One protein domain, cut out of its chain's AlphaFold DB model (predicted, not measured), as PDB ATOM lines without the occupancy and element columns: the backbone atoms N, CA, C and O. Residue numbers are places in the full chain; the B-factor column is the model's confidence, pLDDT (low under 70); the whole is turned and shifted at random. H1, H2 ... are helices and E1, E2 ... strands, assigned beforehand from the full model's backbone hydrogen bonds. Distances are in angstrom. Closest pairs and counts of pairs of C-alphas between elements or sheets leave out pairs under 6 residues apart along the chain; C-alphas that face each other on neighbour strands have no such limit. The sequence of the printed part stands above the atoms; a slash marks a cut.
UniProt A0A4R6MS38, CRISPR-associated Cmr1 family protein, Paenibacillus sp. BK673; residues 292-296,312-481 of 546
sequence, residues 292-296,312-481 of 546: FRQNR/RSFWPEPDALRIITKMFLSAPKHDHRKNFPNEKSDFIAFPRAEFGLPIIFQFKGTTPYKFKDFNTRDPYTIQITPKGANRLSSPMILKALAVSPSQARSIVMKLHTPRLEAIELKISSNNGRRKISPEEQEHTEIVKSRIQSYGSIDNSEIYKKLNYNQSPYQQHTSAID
ATOM      1  N   PHE A 292     -17.302  30.420 -26.041       92.00
ATOM      2  CA  PHE A 292     -18.597  30.413 -25.361       92.00
ATOM      3  C   PHE A 292     -19.134  28.985 -25.135       92.00
ATOM      4  O   PHE A 292     -19.422  28.573 -24.009       92.00
ATOM      5  N   ARG A 293     -19.213  28.162 -26.192       91.38
ATOM      6  CA  ARG A 293     -19.767  26.795 -26.091       91.38
ATOM      7  C   ARG A 293     -18.899  25.812 -25.313       91.38
ATOM      8  O   ARG A 293     -19.421  24.813 -24.816       91.38
ATOM      9  N   GLN A 294     -17.593  26.053 -25.244       88.31
ATOM     10  CA  GLN A 294     -16.626  25.215 -24.530       88.31
ATOM     11  C   GLN A 294     -16.176  25.832 -23.202       88.31
ATOM     12  O   GLN A 294     -15.129  25.432 -22.688       88.31
ATOM     13  N   ASN A 295     -16.946  26.773 -22.644       85.50
ATOM     14  CA  ASN A 295     -16.611  27.419 -21.381       85.50
ATOM     15  C   ASN A 295     -16.464  26.379 -20.246       85.50
ATOM     16  O   ASN A 295     -17.354  25.551 -20.000       85.50
ATOM     17  N   ARG A 296     -15.285  26.373 -19.618       85.12
ATOM     18  CA  ARG A 296     -14.821  25.370 -18.645       85.12
ATOM     19  C   ARG A 296     -13.681  25.931 -17.802       85.12
ATOM     20  O   ARG A 296     -12.957  26.812 -18.268       85.12
ATOM     21  N   ARG A 312     -13.649  20.803 -16.037       84.25
ATOM     22  CA  ARG A 312     -15.096  20.567 -16.009       84.25
ATOM     23  C   ARG A 312     -15.824  21.730 -16.684       84.25
ATOM     24  O   ARG A 312     -15.440  22.894 -16.579       84.25
ATOM     25  N   SER A 313     -16.871  21.405 -17.436       89.06
ATOM     26  CA  SER A 313     -17.667  22.421 -18.123       89.06
ATOM     27  C   SER A 313     -18.481  23.224 -17.118       89.06
ATOM     28  O   SER A 313     -19.039  22.647 -16.193       89.06
ATOM     29  N   PHE A 314     -18.595  24.530 -17.344       91.44
ATOM     30  CA  PHE A 314     -19.516  25.361 -16.572       91.44
ATOM     31  C   PHE A 314     -20.978  25.145 -16.978       91.44
ATOM     32  O   PHE A 314     -21.884  25.352 -16.178       91.44
ATOM     33  N   TRP A 315     -21.220  24.668 -18.199       93.50
ATOM     34  CA  TRP A 315     -22.554  24.361 -18.705       93.50
ATOM     35  C   TRP A 315     -23.260  23.255 -17.884       93.50
ATOM     36  O   TRP A 315     -22.581  22.366 -17.368       93.50
ATOM     37  N   PRO A 316     -24.600  23.281 -17.732       93.62
ATOM     38  CA  PRO A 316     -25.336  22.347 -16.871       93.62
ATOM     39  C   PRO A 316     -25.521  20.942 -17.459       93.62
ATOM     40  O   PRO A 316     -25.615  19.989 -16.695       93.62
ATOM     41  N   GLU A 317     -25.504  20.774 -18.784       95.25
ATOM     42  CA  GLU A 317     -25.857  19.500 -19.430       95.25
ATOM     43  C   GLU A 317     -24.999  18.309 -18.994       95.25
ATOM     44  O   GLU A 317     -25.561  17.238 -18.800       95.25
ATOM     45  N   PRO A 318     -23.663  18.414 -18.831       93.75
ATOM     46  CA  PRO A 318     -22.867  17.268 -18.416       93.75
ATOM     47  C   PRO A 318     -23.282  16.748 -17.040       93.75
ATOM     48  O   PRO A 318     -23.308  15.540 -16.849       93.75
ATOM     49  N   ASP A 319     -23.620  17.640 -16.108       93.69
ATOM     50  CA  ASP A 319     -24.074  17.267 -14.767       93.69
ATOM     51  C   ASP A 319     -25.529  16.776 -14.802       93.69
ATOM     52  O   ASP A 319     -25.828  15.725 -14.245       93.69
ATOM     53  N   ALA A 320     -26.400  17.426 -15.580       95.44
ATOM     54  CA  ALA A 320     -27.764  16.961 -15.821       95.44
ATOM     55  C   ALA A 320     -27.803  15.529 -16.385       95.44
ATOM     56  O   ALA A 320     -28.574  14.691 -15.923       95.44
ATOM     57  N   LEU A 321     -26.922  15.207 -17.339       95.88
ATOM     58  CA  LEU A 321     -26.795  13.853 -17.880       95.88
ATOM     59  C   LEU A 321     -26.333  12.851 -16.817       95.88
ATOM     60  O   LEU A 321     -26.827  11.725 -16.808       95.88
ATOM     61  N   ARG A 322     -25.427  13.232 -15.907       94.50
ATOM     62  CA  ARG A 322     -25.013  12.370 -14.785       94.50
ATOM     63  C   ARG A 322     -26.166  12.099 -13.827       94.50
ATOM     64  O   ARG A 322     -26.374  10.945 -13.470       94.50
ATOM     65  N   ILE A 323     -26.948  13.126 -13.492       94.94
ATOM     66  CA  ILE A 323     -28.132  13.014 -12.627       94.94
ATOM     67  C   ILE A 323     -29.174  12.080 -13.257       94.94
ATOM     68  O   ILE A 323     -29.568  11.098 -12.630       94.94
ATOM     69  N   ILE A 324     -29.563  12.325 -14.514       96.44
ATOM     70  CA  ILE A 324     -30.578  11.525 -15.225       96.44
ATOM     71  C   ILE A 324     -30.134  10.065 -15.358       96.44
ATOM     72  O   ILE A 324     -30.898   9.141 -15.086       96.44
ATOM     73  N   THR A 325     -28.885   9.838 -15.770       95.19
ATOM     74  CA  THR A 325     -28.378   8.474 -15.978       95.19
ATOM     75  C   THR A 325     -27.971   7.776 -14.689       95.19
ATOM     76  O   THR A 325     -27.806   6.558 -14.703       95.19
ATOM     77  N   LYS A 326     -27.828   8.514 -13.582       94.38
ATOM     78  CA  LYS A 326     -27.222   8.072 -12.318       94.38
ATOM     79  C   LYS A 326     -25.813   7.491 -12.500       94.38
ATOM     80  O   LYS A 326     -25.442   6.534 -11.828       94.38
ATOM     81  N   MET A 327     -25.041   8.057 -13.428       92.38
ATOM     82  CA  MET A 327     -23.667   7.648 -13.722       92.38
ATOM     83  C   MET A 327     -22.710   8.786 -13.375       92.38
ATOM     84  O   MET A 327     -22.731   9.836 -14.018       92.38
ATOM     85  N   PHE A 328     -21.862   8.578 -12.371       89.81
ATOM     86  CA  PHE A 328     -20.922   9.573 -11.871       89.81
ATOM     87  C   PHE A 328     -19.521   8.984 -11.825       89.81
ATOM     88  O   PHE A 328     -19.280   7.986 -11.149       89.81
ATOM     89  N   LEU A 329     -18.562   9.635 -12.487       86.00
ATOM     90  CA  LEU A 329     -17.164   9.246 -12.348       86.00
ATOM     91  C   LEU A 329     -16.717   9.428 -10.894       86.00
ATOM     92  O   LEU A 329     -16.767  10.537 -10.369       86.00
ATOM     93  N   SER A 330     -16.267   8.346 -10.265       81.94
ATOM     94  CA  SER A 330     -15.757   8.345  -8.893       81.94
ATOM     95  C   SER A 330     -14.319   7.830  -8.885       81.94
ATOM     96  O   SER A 330     -14.060   6.677  -8.543       81.94
ATOM     97  N   ALA A 331     -13.374   8.682  -9.294       76.75
ATOM     98  CA  ALA A 331     -11.941   8.387  -9.270       76.75
ATOM     99  C   ALA A 331     -11.185   9.369  -8.350       76.75
ATOM    100  O   ALA A 331     -11.559  10.541  -8.298       76.75
ATOM    101  N   PRO A 332     -10.077   8.963  -7.689       67.75
ATOM    102  CA  PRO A 332      -9.371   9.795  -6.701       67.75
ATOM    103  C   PRO A 332      -8.960  11.199  -7.177       67.75
ATOM    104  O   PRO A 332      -8.913  12.127  -6.378       67.75
ATOM    105  N   LYS A 333      -8.673  11.371  -8.475       67.38
ATOM    106  CA  LYS A 333      -8.311  12.665  -9.089       67.38
ATOM    107  C   LYS A 333      -9.436  13.297  -9.927       67.38
ATOM    108  O   LYS A 333      -9.287  14.425 -10.389       67.38
ATOM    109  N   HIS A 334     -10.547  12.583 -10.124       73.56
ATOM    110  CA  HIS A 334     -11.661  12.977 -10.990       73.56
ATOM    111  C   HIS A 334     -12.987  12.495 -10.378       73.56
ATOM    112  O   HIS A 334     -13.522  11.459 -10.770       73.56
ATOM    113  N   ASP A 335     -13.489  13.228  -9.381       81.25
ATOM    114  CA  ASP A 335     -14.797  12.977  -8.766       81.25
ATOM    115  C   ASP A 335     -15.853  13.914  -9.369       81.25
ATOM    116  O   ASP A 335     -15.773  15.141  -9.255       81.25
ATOM    117  N   HIS A 336     -16.831  13.326 -10.051       86.44
ATOM    118  CA  HIS A 336     -17.929  14.020 -10.715       86.44
ATOM    119  C   HIS A 336     -19.274  13.824 -10.001       86.44
ATOM    120  O   HIS A 336     -20.300  14.179 -10.574       86.44
ATOM    121  N   ARG A 337     -19.294  13.282  -8.773       85.25
ATOM    122  CA  ARG A 337     -20.529  13.126  -7.975       85.25
ATOM    123  C   ARG A 337     -21.130  14.455  -7.529       85.25
ATOM    124  O   ARG A 337     -22.331  14.538  -7.316       85.25
ATOM    125  N   LYS A 338     -20.299  15.487  -7.387       86.31
ATOM    126  CA  LYS A 338     -20.740  16.864  -7.129       86.31
ATOM    127  C   LYS A 338     -20.877  17.614  -8.447       86.31
ATOM    128  O   LYS A 338     -20.028  17.443  -9.329       86.31
ATOM    129  N   ASN A 339     -21.881  18.471  -8.573       86.25
ATOM    130  CA  ASN A 339     -22.019  19.363  -9.725       86.25
ATOM    131  C   ASN A 339     -20.853  20.350  -9.805       86.25
ATOM    132  O   ASN A 339     -20.153  20.590  -8.820       86.25
ATOM    133  N   PHE A 340     -20.620  20.898 -10.998       85.38
ATOM    134  CA  PHE A 340     -19.626  21.946 -11.183       85.38
ATOM    135  C   PHE A 340     -20.208  23.134 -11.958       85.38
ATOM    136  O   PHE A 340     -20.790  22.932 -13.029       85.38
ATOM    137  N   PRO A 341     -20.020  24.380 -11.492       83.69
ATOM    138  CA  PRO A 341     -19.403  24.792 -10.217       83.69
ATOM    139  C   PRO A 341     -20.088  24.217  -8.968       83.69
ATOM    140  O   PRO A 341     -21.212  23.736  -9.070       83.69
ATOM    141  N   ASN A 342     -19.430  24.249  -7.805       83.19
ATOM    142  CA  ASN A 342     -19.963  23.631  -6.578       83.19
ATOM    143  C   ASN A 342     -21.265  24.296  -6.098       83.19
ATOM    144  O   ASN A 342     -22.080  23.651  -5.451       83.19
ATOM    145  N   GLU A 343     -21.464  25.572  -6.422       81.06
ATOM    146  CA  GLU A 343     -22.689  26.325  -6.149       81.06
ATOM    147  C   GLU A 343     -23.863  25.965  -7.084       81.06
ATOM    148  O   GLU A 343     -24.972  26.467  -6.900       81.06
ATOM    149  N   LYS A 344     -23.649  25.122  -8.107       83.31
ATOM    150  CA  LYS A 344     -24.711  24.666  -9.014       83.31
ATOM    151  C   LYS A 344     -25.616  23.659  -8.294       83.31
ATOM    152  O   LYS A 344     -25.183  22.557  -7.961       83.31
ATOM    153  N   SER A 345     -26.889  24.013  -8.125       76.38
ATOM    154  CA  SER A 345     -27.924  23.121  -7.591       76.38
ATOM    155  C   SER A 345     -28.254  21.953  -8.534       76.38
ATOM    156  O   SER A 345     -27.948  21.998  -9.725       76.38
ATOM    157  N   ASP A 346     -28.893  20.908  -7.998       77.69
ATOM    158  CA  ASP A 346     -29.259  19.669  -8.711       77.69
ATOM    159  C   ASP A 346     -30.451  19.840  -9.672       77.69
ATOM    160  O   ASP A 346     -31.399  19.057  -9.664       77.69
ATOM    161  N   PHE A 347     -30.444  20.880 -10.506       85.31
ATOM    162  CA  PHE A 347     -31.446  21.029 -11.558       85.31
ATOM    163  C   PHE A 347     -30.989  20.420 -12.881       85.31
ATOM    164  O   PHE A 347     -29.805  20.363 -13.222       85.31
ATOM    165  N   ILE A 348     -31.982  20.064 -13.686       93.12
ATOM    166  CA  ILE A 348     -31.808  19.651 -15.071       93.12
ATOM    167  C   ILE A 348     -31.991  20.866 -15.986       93.12
ATOM    168  O   ILE A 348     -32.948  21.628 -15.839       93.12
ATOM    169  N   ALA A 349     -31.034  21.089 -16.891       94.38
ATOM    170  CA  ALA A 349     -31.119  22.144 -17.897       94.38
ATOM    171  C   ALA A 349     -30.289  21.824 -19.146       94.38
ATOM    172  O   ALA A 349     -29.168  21.316 -19.039       94.38
ATOM    173  N   PHE A 350     -30.818  22.191 -20.320       96.12
ATOM    174  CA  PHE A 350     -30.219  21.914 -21.634       96.12
ATOM    175  C   PHE A 350     -30.144  23.122 -22.589       96.12
ATOM    176  O   PHE A 350     -30.529  23.022 -23.758       96.12
ATOM    177  N   PRO A 351     -29.569  24.255 -22.149       95.31
ATOM    178  CA  PRO A 351     -29.550  25.498 -22.923       95.31
ATOM    179  C   PRO A 351     -28.799  25.398 -24.257       95.31
ATOM    180  O   PRO A 351     -29.159  26.058 -25.231       95.31
ATOM    181  N   ARG A 352     -27.773  24.539 -24.387       95.06
ATOM    182  CA  ARG A 352     -27.048  24.425 -25.665       95.06
ATOM    183  C   ARG A 352     -27.876  23.811 -26.785       95.06
ATOM    184  O   ARG A 352     -27.436  23.927 -27.931       95.06
ATOM    185  N   ALA A 353     -29.027  23.199 -26.495       96.00
ATOM    186  CA  ALA A 353     -29.939  22.674 -27.510       96.00
ATOM    187  C   ALA A 353     -30.398  23.758 -28.504       96.00
ATOM    188  O   ALA A 353     -30.608  23.464 -29.682       96.00
ATOM    189  N   GLU A 354     -30.439  25.027 -28.080       95.38
ATOM    190  CA  GLU A 354     -30.754  26.164 -28.952       95.38
ATOM    191  C   GLU A 354     -29.761  26.350 -30.105       95.38
ATOM    192  O   GLU A 354     -30.123  26.831 -31.177       95.38
ATOM    193  N   PHE A 355     -28.501  25.933 -29.943       94.50
ATOM    194  CA  PHE A 355     -27.469  26.081 -30.976       94.50
ATOM    195  C   PHE A 355     -27.590  25.073 -32.129       94.50
ATOM    196  O   PHE A 355     -26.675  24.975 -32.958       94.50
ATOM    197  N   GLY A 356     -28.702  24.346 -32.197       94.75
ATOM    198  CA  GLY A 356     -28.980  23.309 -33.175       94.75
ATOM    199  C   GLY A 356     -28.689  21.908 -32.647       94.75
ATOM    200  O   GLY A 356     -27.874  21.697 -31.750       94.75
ATOM    201  N   LEU A 357     -29.361  20.942 -33.263       95.31
ATOM    202  CA  LEU A 357     -29.367  19.534 -32.891       95.31
ATOM    203  C   LEU A 357     -29.095  18.662 -34.133       95.31
ATOM    204  O   LEU A 357     -29.424  19.069 -35.250       95.31
ATOM    205  N   PRO A 358     -28.536  17.452 -33.980       94.88
ATOM    206  CA  PRO A 358     -28.203  16.816 -32.711       94.88
ATOM    207  C   PRO A 358     -26.939  17.371 -32.046       94.88
ATOM    208  O   PRO A 358     -26.054  17.908 -32.717       94.88
ATOM    209  N   ILE A 359     -26.837  17.188 -30.728       94.19
ATOM    210  CA  ILE A 359     -25.597  17.390 -29.965       94.19
ATOM    211  C   ILE A 359     -25.174  16.042 -29.395       94.19
ATOM    212  O   ILE A 359     -25.970  15.371 -28.749       94.19
ATOM    213  N   ILE A 360     -23.921  15.657 -29.632       92.31
ATOM    214  CA  ILE A 360     -23.344  14.417 -29.111       92.31
ATOM    215  C   ILE A 360     -22.456  14.768 -27.919       92.31
ATOM    216  O   ILE A 360     -21.505  15.542 -28.047       92.31
ATOM    217  N   PHE A 361     -22.773  14.193 -26.765       91.88
ATOM    218  CA  PHE A 361     -21.994  14.279 -25.541       91.88
ATOM    219  C   PHE A 361     -21.117  13.043 -25.418       91.88
ATOM    220  O   PHE A 361     -21.595  11.947 -25.135       91.88
ATOM    221  N   GLN A 362     -19.818  13.231 -25.631       88.50
ATOM    222  CA  GLN A 362     -18.812  12.196 -25.440       88.50
ATOM    223  C   GLN A 362     -17.960  12.537 -24.217       88.50
ATOM    224  O   GLN A 362     -17.194  13.501 -24.225       88.50
ATOM    225  N   PHE A 363     -18.109  11.745 -23.158       84.50
ATOM    226  CA  PHE A 363     -17.304  11.867 -21.948       84.50
ATOM    227  C   PHE A 363     -15.977  11.114 -22.112       84.50
ATOM    228  O   PHE A 363     -15.911  10.104 -22.806       84.50
ATOM    229  N   LYS A 364     -14.899  11.603 -21.486       71.31
ATOM    230  CA  LYS A 364     -13.572  10.964 -21.558       71.31
ATOM    231  C   LYS A 364     -13.422   9.770 -20.608       71.31
ATOM    232  O   LYS A 364     -12.672   8.849 -20.919       71.31
ATOM    233  N   GLY A 365     -14.148   9.754 -19.486       61.97
ATOM    234  CA  GLY A 365     -14.101   8.699 -18.463       61.97
ATOM    235  C   GLY A 365     -14.764   7.376 -18.866       61.97
ATOM    236  O   GLY A 365     -15.140   6.588 -18.004       61.97
ATOM    237  N   THR A 366     -14.957   7.131 -20.164       53.66
ATOM    238  CA  THR A 366     -15.780   6.031 -20.670       53.66
ATOM    239  C   THR A 366     -15.025   4.724 -20.913       53.66
ATOM    240  O   THR A 366     -15.594   3.810 -21.517       53.66
ATOM    241  N   THR A 367     -13.769   4.583 -20.482       55.75
ATOM    242  CA  THR A 367     -13.009   3.329 -20.624       55.75
ATOM    243  C   THR A 367     -13.553   2.262 -19.658       55.75
ATOM    244  O   THR A 367     -13.375   2.392 -18.450       55.75
ATOM    245  N   PRO A 368     -14.239   1.208 -20.148       51.31
ATOM    246  CA  PRO A 368     -14.994   0.289 -19.287       51.31
ATOM    247  C   PRO A 368     -14.101  -0.602 -18.417       51.31
ATOM    248  O   PRO A 368     -14.439  -0.879 -17.276       51.31
ATOM    249  N   TYR A 369     -12.920  -0.981 -18.917       49.94
ATOM    250  CA  TYR A 369     -12.051  -2.000 -18.309       49.94
ATOM    251  C   TYR A 369     -11.466  -1.654 -16.930       49.94
ATOM    252  O   TYR A 369     -10.766  -2.479 -16.351       49.94
ATOM    253  N   LYS A 370     -11.700  -0.445 -16.408       61.34
ATOM    254  CA  LYS A 370     -11.173  -0.019 -15.102       61.34
ATOM    255  C   LYS A 370     -12.208  -0.027 -13.975       61.34
ATOM    256  O   LYS A 370     -11.803   0.041 -12.819       61.34
ATOM    257  N   PHE A 371     -13.506  -0.102 -14.278       67.31
ATOM    258  CA  PHE A 371     -14.563   0.070 -13.276       67.31
ATOM    259  C   PHE A 371     -15.299  -1.245 -13.023       67.31
ATOM    260  O   PHE A 371     -15.770  -1.876 -13.963       67.31
ATOM    261  N   LYS A 372     -15.411  -1.638 -11.749       72.25
ATOM    262  CA  LYS A 372     -16.225  -2.792 -11.328       72.25
ATOM    263  C   LYS A 372     -17.726  -2.473 -11.321       72.25
ATOM    264  O   LYS A 372     -18.526  -3.366 -11.548       72.25
ATOM    265  N   ASP A 373     -18.090  -1.210 -11.086       84.88
ATOM    266  CA  ASP A 373     -19.470  -0.709 -11.136       84.88
ATOM    267  C   ASP A 373     -19.607   0.331 -12.256       84.88
ATOM    268  O   ASP A 373     -18.958   1.382 -12.237       84.88
ATOM    269  N   PHE A 374     -20.472   0.058 -13.234       86.19
ATOM    270  CA  PHE A 374     -20.724   0.953 -14.363       86.19
ATOM    271  C   PHE A 374     -21.402   2.280 -13.976       86.19
ATOM    272  O   PHE A 374     -21.378   3.210 -14.781       86.19
ATOM    273  N   ASN A 375     -21.946   2.431 -12.766       89.56
ATOM    274  CA  ASN A 375     -22.438   3.723 -12.274       89.56
ATOM    275  C   ASN A 375     -21.302   4.635 -11.776       89.56
ATOM    276  O   ASN A 375     -21.498   5.842 -11.677       89.56
ATOM    277  N   THR A 376     -20.105   4.092 -11.510       87.81
ATOM    278  CA  THR A 376     -18.937   4.840 -10.981       87.81
ATOM    279  C   THR A 376     -18.054   5.488 -12.055       87.81
ATOM    280  O   THR A 376     -16.918   5.900 -11.800       87.81
ATOM    281  N   ARG A 377     -18.580   5.605 -13.274       86.75
ATOM    282  CA  ARG A 377     -17.952   6.225 -14.450       86.75
ATOM    283  C   ARG A 377     -18.844   7.328 -15.007       86.75
ATOM    284  O   ARG A 377     -20.011   7.442 -14.649       86.75
ATOM    285  N   ASP A 378     -18.303   8.119 -15.928       88.50
ATOM    286  CA  ASP A 378     -19.124   9.077 -16.669       88.50
ATOM    287  C   ASP A 378     -20.160   8.365 -17.576       88.50
ATOM    288  O   ASP A 378     -19.933   7.214 -17.995       88.50
ATOM    289  N   PRO A 379     -21.263   9.063 -17.925       91.94
ATOM    290  CA  PRO A 379     -22.320   8.526 -18.771       91.94
ATOM    291  C   PRO A 379     -21.815   7.975 -20.108       91.94
ATOM    292  O   PRO A 379     -20.779   8.395 -20.639       91.94
ATOM    293  N   TYR A 380     -22.579   7.045 -20.688       91.31
ATOM    294  CA  TYR A 380     -22.385   6.630 -22.079       91.31
ATOM    295  C   TYR A 380     -22.444   7.830 -23.036       91.31
ATOM    296  O   TYR A 380     -22.879   8.924 -22.676       91.31
ATOM    297  N   THR A 381     -22.006   7.636 -24.281       91.81
ATOM    298  CA  THR A 381     -22.195   8.666 -25.304       91.81
ATOM    299  C   THR A 381     -23.687   8.902 -25.496       91.81
ATOM    300  O   THR A 381     -24.418   7.979 -25.848       91.81
ATOM    301  N   ILE A 382     -24.136  10.129 -25.243       93.88
ATOM    302  CA  ILE A 382     -25.546  10.509 -25.333       93.88
ATOM    303  C   ILE A 382     -25.700  11.528 -26.448       93.88
ATOM    304  O   ILE A 382     -25.003  12.540 -26.500       93.88
ATOM    305  N   GLN A 383     -26.638  11.259 -27.340       95.44
ATOM    306  CA  GLN A 383     -27.085  12.171 -28.366       95.44
ATOM    307  C   GLN A 383     -28.387  12.830 -27.926       95.44
ATOM    308  O   GLN A 383     -29.338  12.160 -27.534       95.44
ATOM    309  N   ILE A 384     -28.428  14.148 -28.050       96.00
ATOM    310  CA  ILE A 384     -29.631  14.951 -27.864       96.00
ATOM    311  C   ILE A 384     -30.236  15.242 -29.234       96.00
ATOM    312  O   ILE A 384     -29.529  15.734 -30.119       96.00
ATOM    313  N   THR A 385     -31.526  14.960 -29.415       96.12
ATOM    314  CA  THR A 385     -32.297  15.220 -30.646       96.12
ATOM    315  C   THR A 385     -33.557  16.027 -30.345       96.12
ATOM    316  O   THR A 385     -34.040  15.960 -29.220       96.12
ATOM    317  N   PRO A 386     -34.121  16.781 -31.306       95.94
ATOM    318  CA  PRO A 386     -35.446  17.367 -31.112       95.94
ATOM    319  C   PRO A 386     -36.483  16.251 -30.932       95.94
ATOM    320  O   PRO A 386     -36.352  15.185 -31.536       95.94
ATOM    321  N   LYS A 387     -37.508  16.476 -30.107       94.81
ATOM    322  CA  LYS A 387     -38.596  15.503 -29.944       94.81
ATOM    323  C   LYS A 387     -39.290  15.266 -31.290       94.81
ATOM    324  O   LYS A 387     -39.592  16.218 -32.004       94.81
ATOM    325  N   GLY A 388     -39.489  14.001 -31.666       91.50
ATOM    326  CA  GLY A 388     -40.132  13.633 -32.938       91.50
ATOM    327  C   GLY A 388     -39.323  13.910 -34.218       91.50
ATOM    328  O   GLY A 388     -39.844  13.717 -35.314       91.50
ATOM    329  N   ALA A 389     -38.056  14.335 -34.127       92.12
ATOM    330  CA  ALA A 389     -37.217  14.586 -35.299       92.12
ATOM    331  C   ALA A 389     -35.736  14.246 -35.055       92.12
ATOM    332  O   ALA A 389     -35.256  14.129 -33.933       92.12
ATOM    333  N   ASN A 390     -34.959  14.106 -36.132       90.94
ATOM    334  CA  ASN A 390     -33.550  13.696 -36.029       90.94
ATOM    335  C   ASN A 390     -32.561  14.869 -35.985       90.94
ATOM    336  O   ASN A 390     -31.404  14.703 -35.592       90.94
ATOM    337  N   ARG A 391     -32.974  16.055 -36.439       92.25
ATOM    338  CA  ARG A 391     -32.089  17.206 -36.630       92.25
ATOM    339  C   ARG A 391     -32.876  18.502 -36.546       92.25
ATOM    340  O   ARG A 391     -33.979  18.590 -37.071       92.25
ATOM    341  N   LEU A 392     -32.249  19.519 -35.970       93.88
ATOM    342  CA  LEU A 392     -32.726  20.893 -36.006       93.88
ATOM    343  C   LEU A 392     -31.557  21.805 -36.363       93.88
ATOM    344  O   LEU A 392     -30.534  21.831 -35.680       93.88
ATOM    345  N   SER A 393     -31.684  22.547 -37.454       92.19
ATOM    346  CA  SER A 393     -30.613  23.438 -37.891       92.19
ATOM    347  C   SER A 393     -30.507  24.654 -36.966       92.19
ATOM    348  O   SER A 393     -31.504  25.313 -36.700       92.19
ATOM    349  N   SER A 394     -29.287  24.995 -36.543       94.31
ATOM    350  CA  SER A 394     -28.992  26.166 -35.700       94.31
ATOM    351  C   SER A 394     -29.617  27.456 -36.239       94.31
ATOM    352  O   SER A 394     -29.241  27.831 -37.348       94.31
ATOM    353  N   PRO A 395     -30.450  28.197 -35.495       95.31
ATOM    354  CA  PRO A 395     -30.966  29.495 -35.947       95.31
ATOM    355  C   PRO A 395     -29.852  30.545 -36.096       95.31
ATOM    356  O   PRO A 395     -29.983  31.484 -36.869       95.31
ATOM    357  N   MET A 396     -28.718  30.355 -35.419       96.12
ATOM    358  CA  MET A 396     -27.563  31.239 -35.538       96.12
ATOM    359  C   MET A 396     -26.712  30.952 -36.781       96.12
ATOM    360  O   MET A 396     -26.326  29.796 -37.014       96.12
ATOM    361  N   ILE A 397     -26.367  32.013 -37.510       97.25
ATOM    362  CA  ILE A 397     -25.427  32.049 -38.633       97.25
ATOM    363  C   ILE A 397     -24.180  32.815 -38.185       97.25
ATOM    364  O   ILE A 397     -24.278  33.943 -37.714       97.25
ATOM    365  N   LEU A 398     -23.014  32.189 -38.339       97.00
ATOM    366  CA  LEU A 398     -21.696  32.774 -38.078       97.00
ATOM    367  C   LEU A 398     -20.932  32.779 -39.402       97.00
ATOM    368  O   LEU A 398     -20.692  31.701 -39.953       97.00
ATOM    369  N   LYS A 399     -20.580  33.948 -39.934       94.94
ATOM    370  CA  LYS A 399     -20.018  34.060 -41.286       94.94
ATOM    371  C   LYS A 399     -18.963  35.163 -41.397       94.94
ATOM    372  O   LYS A 399     -18.841  36.008 -40.512       94.94
ATOM    373  N   ALA A 400     -18.212  35.117 -42.493       95.94
ATOM    374  CA  ALA A 400     -17.478  36.245 -43.045       95.94
ATOM    375  C   ALA A 400     -18.363  36.908 -44.119       95.94
ATOM    376  O   ALA A 400     -18.672  36.273 -45.130       95.94
ATOM    377  N   LEU A 401     -18.812  38.140 -43.871       97.62
ATOM    378  CA  LEU A 401     -19.503  38.975 -44.854       97.62
ATOM    379  C   LEU A 401     -18.445  39.598 -45.760       97.62
ATOM    380  O   LEU A 401     -17.718  40.495 -45.334       97.62
ATOM    381  N   ALA A 402     -18.314  39.052 -46.964       97.56
ATOM    382  CA  ALA A 402     -17.333  39.503 -47.936       97.56
ATOM    383  C   ALA A 402     -17.655  40.922 -48.404       97.56
ATOM    384  O   ALA A 402     -18.804  41.207 -48.731       97.56
ATOM    385  N   VAL A 403     -16.637  41.777 -48.469       97.38
ATOM    386  CA  VAL A 403     -16.727  43.105 -49.100       97.38
ATOM    387  C   VAL A 403     -15.922  43.177 -50.403       97.38
ATOM    388  O   VAL A 403     -16.175  43.988 -51.290       97.38
ATOM    389  N   SER A 404     -14.975  42.253 -50.549       96.25
ATOM    390  CA  SER A 404     -14.215  41.975 -51.760       96.25
ATOM    391  C   SER A 404     -13.889  40.472 -51.804       96.25
ATOM    392  O   SER A 404     -14.181  39.748 -50.845       96.25
ATOM    393  N   PRO A 405     -13.289  39.941 -52.886       93.88
ATOM    394  CA  PRO A 405     -12.923  38.523 -52.947       93.88
ATOM    395  C   PRO A 405     -11.958  38.065 -51.840       93.88
ATOM    396  O   PRO A 405     -11.897  36.873 -51.542       93.88
ATOM    397  N   SER A 406     -11.190  38.984 -51.245       94.50
ATOM    398  CA  SER A 406     -10.149  38.681 -50.255       94.50
ATOM    399  C   SER A 406     -10.443  39.219 -48.855       94.50
ATOM    400  O   SER A 406      -9.881  38.688 -47.889       94.50
ATOM    401  N   GLN A 407     -11.313  40.226 -48.720       96.94
ATOM    402  CA  GLN A 407     -11.612  40.869 -47.444       96.94
ATOM    403  C   GLN A 407     -13.071  40.712 -47.017       96.94
ATOM    404  O   GLN A 407     -14.002  40.683 -47.824       96.94
ATOM    405  N   ALA A 408     -13.267  40.629 -45.703       97.25
ATOM    406  CA  ALA A 408     -14.567  40.449 -45.086       97.25
ATOM    407  C   ALA A 408     -14.627  41.041 -43.675       97.25
ATOM    408  O   ALA A 408     -13.608  41.251 -43.010       97.25
ATOM    409  N   ARG A 409     -15.858  41.215 -43.194       95.94
ATOM    410  CA  ARG A 409     -16.184  41.505 -41.795       95.94
ATOM    411  C   ARG A 409     -16.799  40.269 -41.143       95.94
ATOM    412  O   ARG A 409     -17.543  39.521 -41.781       95.94
ATOM    413  N   SER A 410     -16.506  40.030 -39.869       96.00
ATOM    414  CA  SER A 410     -17.176  38.965 -39.109       96.00
ATOM    415  C   SER A 410     -18.631  39.355 -38.865       96.00
ATOM    416  O   SER A 410     -18.870  40.462 -38.391       96.00
ATOM    417  N   ILE A 411     -19.584  38.456 -39.130       96.50
ATOM    418  CA  ILE A 411     -21.006  38.683 -38.832       96.50
ATOM    419  C   ILE A 411     -21.636  37.537 -38.043       96.50
ATOM    420  O   ILE A 411     -21.355  36.358 -38.281       96.50
ATOM    421  N   VAL A 412     -22.537  37.878 -37.130       96.44
ATOM    422  CA  VAL A 412     -23.426  36.944 -36.442       96.44
ATOM    423  C   VAL A 412     -24.854  37.426 -36.612       96.44
ATOM    424  O   VAL A 412     -25.158  38.594 -36.391       96.44
ATOM    425  N   MET A 413     -25.747  36.515 -36.976       94.69
ATOM    426  CA  MET A 413     -27.184  36.777 -36.957       94.69
ATOM    427  C   MET A 413     -27.939  35.585 -36.377       94.69
ATOM    428  O   MET A 413     -27.540  34.429 -36.557       94.69
ATOM    429  N   LYS A 414     -29.044  35.874 -35.693       95.31
ATOM    430  CA  LYS A 414     -30.020  34.893 -35.217       95.31
ATOM    431  C   LYS A 414     -31.244  35.000 -36.118       95.31
ATOM    432  O   LYS A 414     -31.927  36.013 -36.089       95.31
ATOM    433  N   LEU A 415     -31.503  33.970 -36.920       95.56
ATOM    434  CA  LEU A 415     -32.770  33.867 -37.644       95.56
ATOM    435  C   LEU A 415     -33.922  33.824 -36.635       95.56
ATOM    436  O   LEU A 415     -33.802  33.156 -35.602       95.56
ATOM    437  N   HIS A 416     -35.038  34.476 -36.947       93.88
ATOM    438  CA  HIS A 416     -36.252  34.319 -36.154       93.88
ATOM    439  C   HIS A 416     -36.812  32.923 -36.421       93.88
ATOM    440  O   HIS A 416     -37.097  32.565 -37.561       93.88
ATOM    441  N   THR A 417     -36.910  32.101 -35.381       92.25
ATOM    442  CA  THR A 417     -37.423  30.729 -35.463       92.25
ATOM    443  C   THR A 417     -38.364  30.457 -34.297       92.25
ATOM    444  O   THR A 417     -38.185  31.070 -33.239       92.25
ATOM    445  N   PRO A 418     -39.293  29.491 -34.422       89.88
ATOM    446  CA  PRO A 418     -40.013  28.966 -33.269       89.88
ATOM    447  C   PRO A 418     -39.050  28.534 -32.162       89.88
ATOM    448  O   PRO A 418     -37.932  28.074 -32.436       89.88
ATOM    449  N   ARG A 419     -39.487  28.676 -30.908       91.81
ATOM    450  CA  ARG A 419     -38.753  28.113 -29.774       91.81
ATOM    451  C   ARG A 419     -38.775  26.592 -29.848       91.81
ATOM    452  O   ARG A 419     -39.720  25.988 -30.344       91.81
ATOM    453  N   LEU A 420     -37.714  25.978 -29.344       93.88
ATOM    454  CA  LEU A 420     -37.627  24.532 -29.255       93.88
ATOM    455  C   LEU A 420     -38.550  24.034 -28.140       93.88
ATOM    456  O   LEU A 420     -38.366  24.389 -26.979       93.88
ATOM    457  N   GLU A 421     -39.546  23.229 -28.489       94.38
ATOM    458  CA  GLU A 421     -40.546  22.768 -27.521       94.38
ATOM    459  C   GLU A 421     -40.011  21.672 -26.603       94.38
ATOM    460  O   GLU A 421     -40.239  21.719 -25.399       94.38
ATOM    461  N   ALA A 422     -39.295  20.695 -27.164       96.75
ATOM    462  CA  ALA A 422     -38.739  19.589 -26.400       96.75
ATOM    463  C   ALA A 422     -37.578  18.888 -27.123       96.75
ATOM    464  O   ALA A 422     -37.461  18.916 -28.356       96.75
ATOM    465  N   ILE A 423     -36.750  18.195 -26.344       97.56
ATOM    466  CA  ILE A 423     -35.675  17.313 -26.806       97.56
ATOM    467  C   ILE A 423     -35.786  15.920 -26.183       97.56
ATOM    468  O   ILE A 423     -36.396  15.709 -25.137       97.56
ATOM    469  N   GLU A 424     -35.146  14.962 -26.838       96.56
ATOM    470  CA  GLU A 424     -35.002  13.580 -26.397       96.56
ATOM    471  C   GLU A 424     -33.523  13.244 -26.208       96.56
ATOM    472  O   GLU A 424     -32.665  13.686 -26.983       96.56
ATOM    473  N   LEU A 425     -33.238  12.413 -25.207       96.75
ATOM    474  CA  LEU A 425     -31.921  11.826 -24.982       96.75
ATOM    475  C   LEU A 425     -31.888  10.406 -25.545       96.75
ATOM    476  O   LEU A 425     -32.785   9.605 -25.295       96.75
ATOM    477  N   LYS A 426     -30.831  10.075 -26.286       93.62
ATOM    478  CA  LYS A 426     -30.611   8.739 -26.853       93.62
ATOM    479  C   LYS A 426     -29.178   8.312 -26.593       93.62
ATOM    480  O   LYS A 426     -28.252   9.065 -26.879       93.62
ATOM    481  N   ILE A 427     -28.972   7.101 -26.080       91.81
ATOM    482  CA  ILE A 427     -27.624   6.530 -26.005       91.81
ATOM    483  C   ILE A 427     -27.160   6.253 -27.438       91.81
ATOM    484  O   ILE A 427     -27.816   5.518 -28.176       91.81
ATOM    485  N   SER A 428     -26.047   6.856 -27.849       84.12
ATOM    486  CA  SER A 428     -25.445   6.586 -29.151       84.12
ATOM    487  C   SER A 428     -24.852   5.181 -29.149       84.12
ATOM    488  O   SER A 428     -23.942   4.882 -28.374       84.12
ATOM    489  N   SER A 429     -25.327   4.319 -30.047       65.69
ATOM    490  CA  SER A 429     -24.667   3.048 -30.323       65.69
ATOM    491  C   SER A 429     -23.292   3.331 -30.926       65.69
ATOM    492  O   SER A 429     -23.191   3.958 -31.982       65.69
ATOM    493  N   ASN A 430     -22.219   2.879 -30.276       57.28
ATOM    494  CA  ASN A 430     -20.905   2.881 -30.911       57.28
ATOM    495  C   ASN A 430     -20.981   2.004 -32.167       57.28
ATOM    496  O   ASN A 430     -21.345   0.834 -32.071       57.28
ATOM    497  N   ASN A 431     -20.634   2.561 -33.329       44.56
ATOM    498  CA  ASN A 431     -20.605   1.847 -34.605       44.56
ATOM    499  C   ASN A 431     -19.601   0.679 -34.548       44.56
ATOM    500  O   ASN A 431     -18.427   0.869 -34.857       44.56
ATOM    501  N   GLY A 432     -20.050  -0.499 -34.104       45.75
ATOM    502  CA  GLY A 432     -19.516  -1.845 -34.368       45.75
ATOM    503  C   GLY A 432     -18.063  -2.182 -33.999       45.75
ATOM    504  O   GLY A 432     -17.693  -3.348 -34.051       45.75
ATOM    505  N   ARG A 433     -17.210  -1.221 -33.630       52.72
ATOM    506  CA  ARG A 433     -15.754  -1.441 -33.519       52.72
ATOM    507  C   ARG A 433     -15.303  -2.052 -32.189       52.72
ATOM    508  O   ARG A 433     -14.162  -2.489 -32.094       52.72
ATOM    509  N   ARG A 434     -16.161  -2.095 -31.162       70.12
ATOM    510  CA  ARG A 434     -15.826  -2.657 -29.844       70.12
ATOM    511  C   ARG A 434     -16.845  -3.716 -29.436       70.12
ATOM    512  O   ARG A 434     -18.034  -3.417 -29.386       70.12
ATOM    513  N   LYS A 435     -16.366  -4.914 -29.080       69.62
ATOM    514  CA  LYS A 435     -17.181  -5.925 -28.395       69.62
ATOM    515  C   LYS A 435     -17.599  -5.379 -27.025       69.62
ATOM    516  O   LYS A 435     -16.750  -4.975 -26.230       69.62
ATOM    517  N   ILE A 436     -18.903  -5.307 -26.805       78.06
ATOM    518  CA  ILE A 436     -19.526  -4.894 -25.545       78.06
ATOM    519  C   ILE A 436     -19.762  -6.175 -24.738       78.06
ATOM    520  O   ILE A 436     -20.194  -7.168 -25.325       78.06
ATOM    521  N   SER A 437     -19.429  -6.183 -23.445       84.69
ATOM    522  CA  SER A 437     -19.666  -7.357 -22.596       84.69
ATOM    523  C   SER A 437     -21.162  -7.504 -22.272       84.69
ATOM    524  O   SER A 437     -21.881  -6.502 -22.332       84.69
ATOM    525  N   PRO A 438     -21.649  -8.711 -21.931       86.81
ATOM    526  CA  PRO A 438     -23.042  -8.909 -21.528       86.81
ATOM    527  C   PRO A 438     -23.470  -7.987 -20.375       86.81
ATOM    528  O   PRO A 438     -24.542  -7.392 -20.433       86.81
ATOM    529  N   GLU A 439     -22.596  -7.769 -19.390       88.12
ATOM    530  CA  GLU A 439     -22.875  -6.897 -18.240       88.12
ATOM    531  C   GLU A 439     -23.020  -5.428 -18.663       88.12
ATOM    532  O   GLU A 439     -23.865  -4.692 -18.155       88.12
ATOM    533  N   GLU A 440     -22.211  -4.977 -19.628       86.88
ATOM    534  CA  GLU A 440     -22.323  -3.619 -20.158       86.88
ATOM    535  C   GLU A 440     -23.594  -3.444 -21.007       86.88
ATOM    536  O   GLU A 440     -24.176  -2.355 -21.011       86.88
ATOM    537  N   GLN A 441     -24.042  -4.489 -21.710       88.44
ATOM    538  CA  GLN A 441     -25.315  -4.476 -22.440       88.44
ATOM    539  C   GLN A 441     -26.497  -4.359 -21.474       88.44
ATOM    540  O   GLN A 441     -27.326  -3.469 -21.646       88.44
ATOM    541  N   GLU A 442     -26.524  -5.181 -20.424       91.38
ATOM    542  CA  GLU A 442     -27.551  -5.124 -19.379       91.38
ATOM    543  C   GLU A 442     -27.591  -3.745 -18.708       91.38
ATOM    544  O   GLU A 442     -28.641  -3.102 -18.634       91.38
ATOM    545  N   HIS A 443     -26.429  -3.214 -18.315       92.50
ATOM    546  CA  HIS A 443     -26.350  -1.874 -17.741       92.50
ATOM    547  C   HIS A 443     -26.804  -0.779 -18.722       92.50
ATOM    548  O   HIS A 443     -27.429   0.203 -18.318       92.50
ATOM    549  N   THR A 444     -26.538  -0.935 -20.022       92.12
ATOM    550  CA  THR A 444     -27.026   0.003 -21.043       92.12
ATOM    551  C   THR A 444     -28.555   0.034 -21.089       92.12
ATOM    552  O   THR A 444     -29.122   1.123 -21.185       92.12
ATOM    553  N   GLU A 445     -29.232  -1.113 -20.974       94.69
ATOM    554  CA  GLU A 445     -30.699  -1.168 -20.902       94.69
ATOM    555  C   GLU A 445     -31.233  -0.506 -19.627       94.69
ATOM    556  O   GLU A 445     -32.154   0.307 -19.705       94.69
ATOM    557  N   ILE A 446     -30.582  -0.715 -18.476       95.81
ATOM    558  CA  ILE A 446     -30.925  -0.009 -17.227       95.81
ATOM    559  C   ILE A 446     -30.856   1.514 -17.421       95.81
ATOM    560  O   ILE A 446     -31.757   2.247 -17.005       95.81
ATOM    561  N   VAL A 447     -29.800   2.021 -18.068       95.56
ATOM    562  CA  VAL A 447     -29.649   3.463 -18.321       95.56
ATOM    563  C   VAL A 447     -30.684   3.974 -19.325       95.56
ATOM    564  O   VAL A 447     -31.204   5.076 -19.140       95.56
ATOM    565  N   LYS A 448     -31.041   3.190 -20.351       96.12
ATOM    566  CA  LYS A 448     -32.150   3.533 -21.258       96.12
ATOM    567  C   LYS A 448     -33.468   3.652 -20.501       96.12
ATOM    568  O   LYS A 448     -34.171   4.636 -20.711       96.12
ATOM    569  N   SER A 449     -33.766   2.728 -19.586       96.81
ATOM    570  CA  SER A 449     -34.960   2.815 -18.740       96.81
ATOM    571  C   SER A 449     -34.941   4.066 -17.865       96.81
ATOM    572  O   SER A 449     -35.947   4.761 -17.810       96.81
ATOM    573  N   ARG A 450     -33.801   4.433 -17.257       97.25
ATOM    574  CA  ARG A 450     -33.672   5.688 -16.480       97.25
ATOM    575  C   ARG A 450     -33.964   6.929 -17.332       97.25
ATOM    576  O   ARG A 450     -34.695   7.811 -16.892       97.25
ATOM    577  N   ILE A 451     -33.428   6.981 -18.554       96.56
ATOM    578  CA  ILE A 451     -33.705   8.063 -19.511       96.56
ATOM    579  C   ILE A 451     -35.193   8.088 -19.887       96.56
ATOM    580  O   ILE A 451     -35.806   9.152 -19.909       96.56
ATOM    581  N   GLN A 452     -35.789   6.926 -20.155       95.44
ATOM    582  CA  GLN A 452     -37.203   6.818 -20.504       95.44
ATOM    583  C   GLN A 452     -38.117   7.235 -19.345       95.44
ATOM    584  O   GLN A 452     -39.106   7.921 -19.582       95.44
ATOM    585  N   SER A 453     -37.773   6.870 -18.105       96.62
ATOM    586  CA  SER A 453     -38.492   7.293 -16.900       96.62
ATOM    587  C   SER A 453     -38.423   8.802 -16.675       96.62
ATOM    588  O   SER A 453     -39.366   9.362 -16.127       96.62
ATOM    589  N   TYR A 454     -37.335   9.458 -17.092       95.06
ATOM    590  CA  TYR A 454     -37.249  10.919 -17.068       95.06
ATOM    591  C   TYR A 454     -38.189  11.564 -18.095       95.06
ATOM    592  O   TYR A 454     -38.854  12.552 -17.805       95.06
ATOM    593  N   GLY A 455     -38.266  10.983 -19.294       93.00
ATOM    594  CA  GLY A 455     -39.096  11.486 -20.383       93.00
ATOM    595  C   GLY A 455     -38.398  12.536 -21.253       93.00
ATOM    596  O   GLY A 455     -37.169  12.652 -21.279       93.00
ATOM    597  N   SER A 456     -39.190  13.266 -22.042       90.94
ATOM    598  CA  SER A 456     -38.675  14.345 -22.891       90.94
ATOM    599  C   SER A 456     -38.352  15.575 -22.058       90.94
ATOM    600  O   SER A 456     -39.178  15.980 -21.249       90.94
ATOM    601  N   ILE A 457     -37.214  16.203 -22.341       96.25
ATOM    602  CA  ILE A 457     -36.830  17.470 -21.722       96.25
ATOM    603  C   ILE A 457     -37.574  18.592 -22.437       96.25
ATOM    604  O   ILE A 457     -37.482  18.693 -23.666       96.25
ATOM    605  N   ASP A 458     -38.301  19.414 -21.700       96.31
ATOM    606  CA  ASP A 458     -39.204  20.412 -22.267       96.31
ATOM    607  C   ASP A 458     -38.588  21.819 -22.374       96.31
ATOM    608  O   ASP A 458     -37.418  22.074 -22.065       96.31
ATOM    609  N   ASN A 459     -39.402  22.762 -22.850       94.31
ATOM    610  CA  ASN A 459     -39.029  24.157 -23.019       94.31
ATOM    611  C   ASN A 459     -38.522  24.800 -21.713       94.31
ATOM    612  O   ASN A 459     -37.561  25.566 -21.748       94.31
ATOM    613  N   SER A 460     -39.112  24.476 -20.561       94.12
ATOM    614  CA  SER A 460     -38.745  25.070 -19.269       94.12
ATOM    615  C   SER A 460     -37.330  24.687 -18.820       94.12
ATOM    616  O   SER A 460     -36.663  25.453 -18.123       94.12
ATOM    617  N   GLU A 461     -36.843  23.528 -19.263       95.25
ATOM    618  CA  GLU A 461     -35.499  23.024 -18.983       95.25
ATOM    619  C   GLU A 461     -34.478  23.470 -20.037       95.25
ATOM    620  O   GLU A 461     -33.298  23.660 -19.730       95.25
ATOM    621  N   ILE A 462     -34.915  23.664 -21.283       95.25
ATOM    622  CA  ILE A 462     -34.075  24.220 -22.350       95.25
ATOM    623  C   ILE A 462     -33.785  25.699 -22.066       95.25
ATOM    624  O   ILE A 462     -32.628  26.108 -22.077       95.25
ATOM    625  N   TYR A 463     -34.815  26.479 -21.744       94.25
ATOM    626  CA  TYR A 463     -34.740  27.930 -21.530       94.25
ATOM    627  C   TYR A 463     -34.666  28.301 -20.038       94.25
ATOM    628  O   TYR A 463     -35.061  29.396 -19.621       94.25
ATOM    629  N   LYS A 464     -34.172  27.375 -19.205       91.56
ATOM    630  CA  LYS A 464     -34.095  27.550 -17.754       91.56
ATOM    631  C   LYS A 464     -33.152  28.697 -17.390       91.56
ATOM    632  O   LYS A 464     -31.990  28.707 -17.800       91.56
ATOM    633  N   LYS A 465     -33.609  29.618 -16.536       88.62
ATOM    634  CA  LYS A 465     -32.725  30.620 -15.924       88.62
ATOM    635  C   LYS A 465     -31.731  29.923 -14.994       88.62
ATOM    636  O   LYS A 465     -32.125  29.158 -14.115       88.62
ATOM    637  N   LEU A 466     -30.445  30.197 -15.190       86.81
ATOM    638  CA  LEU A 466     -29.364  29.595 -14.415       86.81
ATOM    639  C   LEU A 466     -28.911  30.562 -13.318       86.81
ATOM    640  O   LEU A 466     -28.577  31.707 -13.600       86.81
ATOM    641  N   ASN A 467     -28.906  30.112 -12.065       82.06
ATOM    642  CA  ASN A 467     -28.699  30.957 -10.883       82.06
ATOM    643  C   ASN A 467     -27.354  30.718 -10.174       82.06
ATOM    644  O   ASN A 467     -27.263  30.883  -8.962       82.06
ATOM    645  N   TYR A 468     -26.309  30.344 -10.917       87.00
ATOM    646  CA  TYR A 468     -24.955  30.153 -10.386       87.00
ATOM    647  C   TYR A 468     -23.959  31.114 -11.046       87.00
ATOM    648  O   TYR A 468     -24.060  31.408 -12.238       87.00
ATOM    649  N   ASN A 469     -22.981  31.595 -10.275       83.12
ATOM    650  CA  ASN A 469     -22.119  32.724 -10.649       83.12
ATOM    651  C   ASN A 469     -21.333  32.500 -11.947       83.12
ATOM    652  O   ASN A 469     -21.256  33.391 -12.787       83.12
ATOM    653  N   GLN A 470     -20.773  31.303 -12.143       83.81
ATOM    654  CA  GLN A 470     -19.968  30.991 -13.335       83.81
ATOM    655  C   GLN A 470     -20.807  30.436 -14.497       83.81
ATOM    656  O   GLN A 470     -20.281  29.777 -15.395       83.81
ATOM    657  N   SER A 471     -22.121  30.674 -14.483       85.81
ATOM    658  CA  SER A 471     -23.016  30.324 -15.581       85.81
ATOM    659  C   SER A 471     -22.530  30.958 -16.890       85.81
ATOM    660  O   SER A 471     -22.505  32.186 -16.990       85.81
ATOM    661  N   PRO A 472     -22.217  30.164 -17.943       81.31
ATOM    662  CA  PRO A 472     -21.897  30.692 -19.284       81.31
ATOM    663  C   PRO A 472     -23.035  31.516 -19.880       81.31
ATOM    664  O   PRO A 472     -22.883  32.203 -20.881       81.31
ATOM    665  N   TYR A 473     -24.193  31.348 -19.265       76.69
ATOM    666  CA  TYR A 473     -25.485  31.780 -19.680       76.69
ATOM    667  C   TYR A 473     -25.996  32.986 -18.867       76.69
ATOM    668  O   TYR A 473     -26.988  33.615 -19.233       76.69
ATOM    669  N   GLN A 474     -25.272  33.332 -17.789       75.25
ATOM    670  CA  GLN A 474     -25.562  34.437 -16.872       75.25
ATOM    671  C   GLN A 474     -27.047  34.452 -16.458       75.25
ATOM    672  O   GLN A 474     -27.562  33.403 -16.067       75.25
ATOM    673  N   GLN A 475     -27.730  35.604 -16.530       76.19
ATOM    674  CA  GLN A 475     -29.134  35.769 -16.121       76.19
ATOM    675  C   GLN A 475     -30.171  35.625 -17.255       76.19
ATOM    676  O   GLN A 475     -31.359  35.854 -17.009       76.19
ATOM    677  N   HIS A 476     -29.770  35.268 -18.476       85.44
ATOM    678  CA  HIS A 476     -30.676  35.230 -19.632       85.44
ATOM    679  C   HIS A 476     -31.711  34.083 -19.552       85.44
ATOM    680  O   HIS A 476     -31.594  33.185 -18.718       85.44
ATOM    681  N   THR A 477     -32.685  34.033 -20.487       86.62
ATOM    682  CA  THR A 477     -33.526  32.825 -20.790       86.62
ATOM    683  C   THR A 477     -33.366  32.161 -22.191       86.62
ATOM    684  O   THR A 477     -33.628  30.971 -22.269       86.62
ATOM    685  N   SER A 478     -32.755  32.811 -23.211       91.75
ATOM    686  CA  SER A 478     -32.105  32.147 -24.381       91.75
ATOM    687  C   SER A 478     -30.552  32.102 -24.427       91.75
ATOM    688  O   SER A 478     -29.891  33.147 -24.413       91.75
ATOM    689  N   ALA A 479     -29.963  30.907 -24.637       93.81
ATOM    690  CA  ALA A 479     -28.512  30.643 -24.803       93.81
ATOM    691  C   ALA A 479     -27.844  31.433 -25.925       93.81
ATOM    692  O   ALA A 479     -26.675  31.815 -25.820       93.81
ATOM    693  N   ILE A 480     -28.584  31.660 -27.004       94.25
ATOM    694  CA  ILE A 480     -28.112  32.460 -28.129       94.25
ATOM    695  C   ILE A 480     -28.070  33.939 -27.754       94.25
ATOM    696  O   ILE A 480     -27.108  34.606 -28.120       94.25
ATOM    697  N   ASP A 481     -29.059  34.440 -27.014       92.38
ATOM    698  CA  ASP A 481     -29.100  35.855 -26.633       92.38
ATOM    699  C   ASP A 481     -27.947  36.197 -25.682       92.38
ATOM    700  O   ASP A 481     -27.248  37.180 -25.915       92.38
TER     701      ASP A 481
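AT A GLANCE: This is residues 292 to 296 and 312 to 481 of the 546 residues of the protein "CRISPR-associated Cmr1 family protein" of Paenibacillus sp. BK673 (UniProt A0A4R6MS38). What shape? With little regular structure, loops surround the small antiparallel sheet E1-E2-E5, H3 packs on E5, and hairpin E3-E4 makes an arm. What is printed? Of 175 residues, 64 are in named elements, H1-H2-E1-E2-E3-E4-E5-H3-H4, a mixed class. The whole is compact, with radius of gyration of the C-alphas 18.1 A, spanning 59 by 39 by 32 A.

HOW THE PARTS SIT: What pairs? E2, residues 382 to 386, is antiparallel to E5, residues 422 to 427; N 383 and O 426 are 2.8 A apart. What touches? H3, residues 438 to 454, touches H1, residues 317 to 325, with 447 to 454 alone, closest C-alphas Val 447 and Thr 325, 5.7 A. Both have every O i to N i+4 pair within hydrogen-bond range.

IN THESE COORDINATES: Where does H1 begin? C-alpha 317 is at (-25.857, 19.500, -19.430). How long is H3? It is 24.8 A long.

THE WHOLE: What is cut? Residues 297 to 311 are not printed, a C-alpha gap of 5.5 A. Where is confidence low? Fifteen residues are under 70, among them 365 to 371.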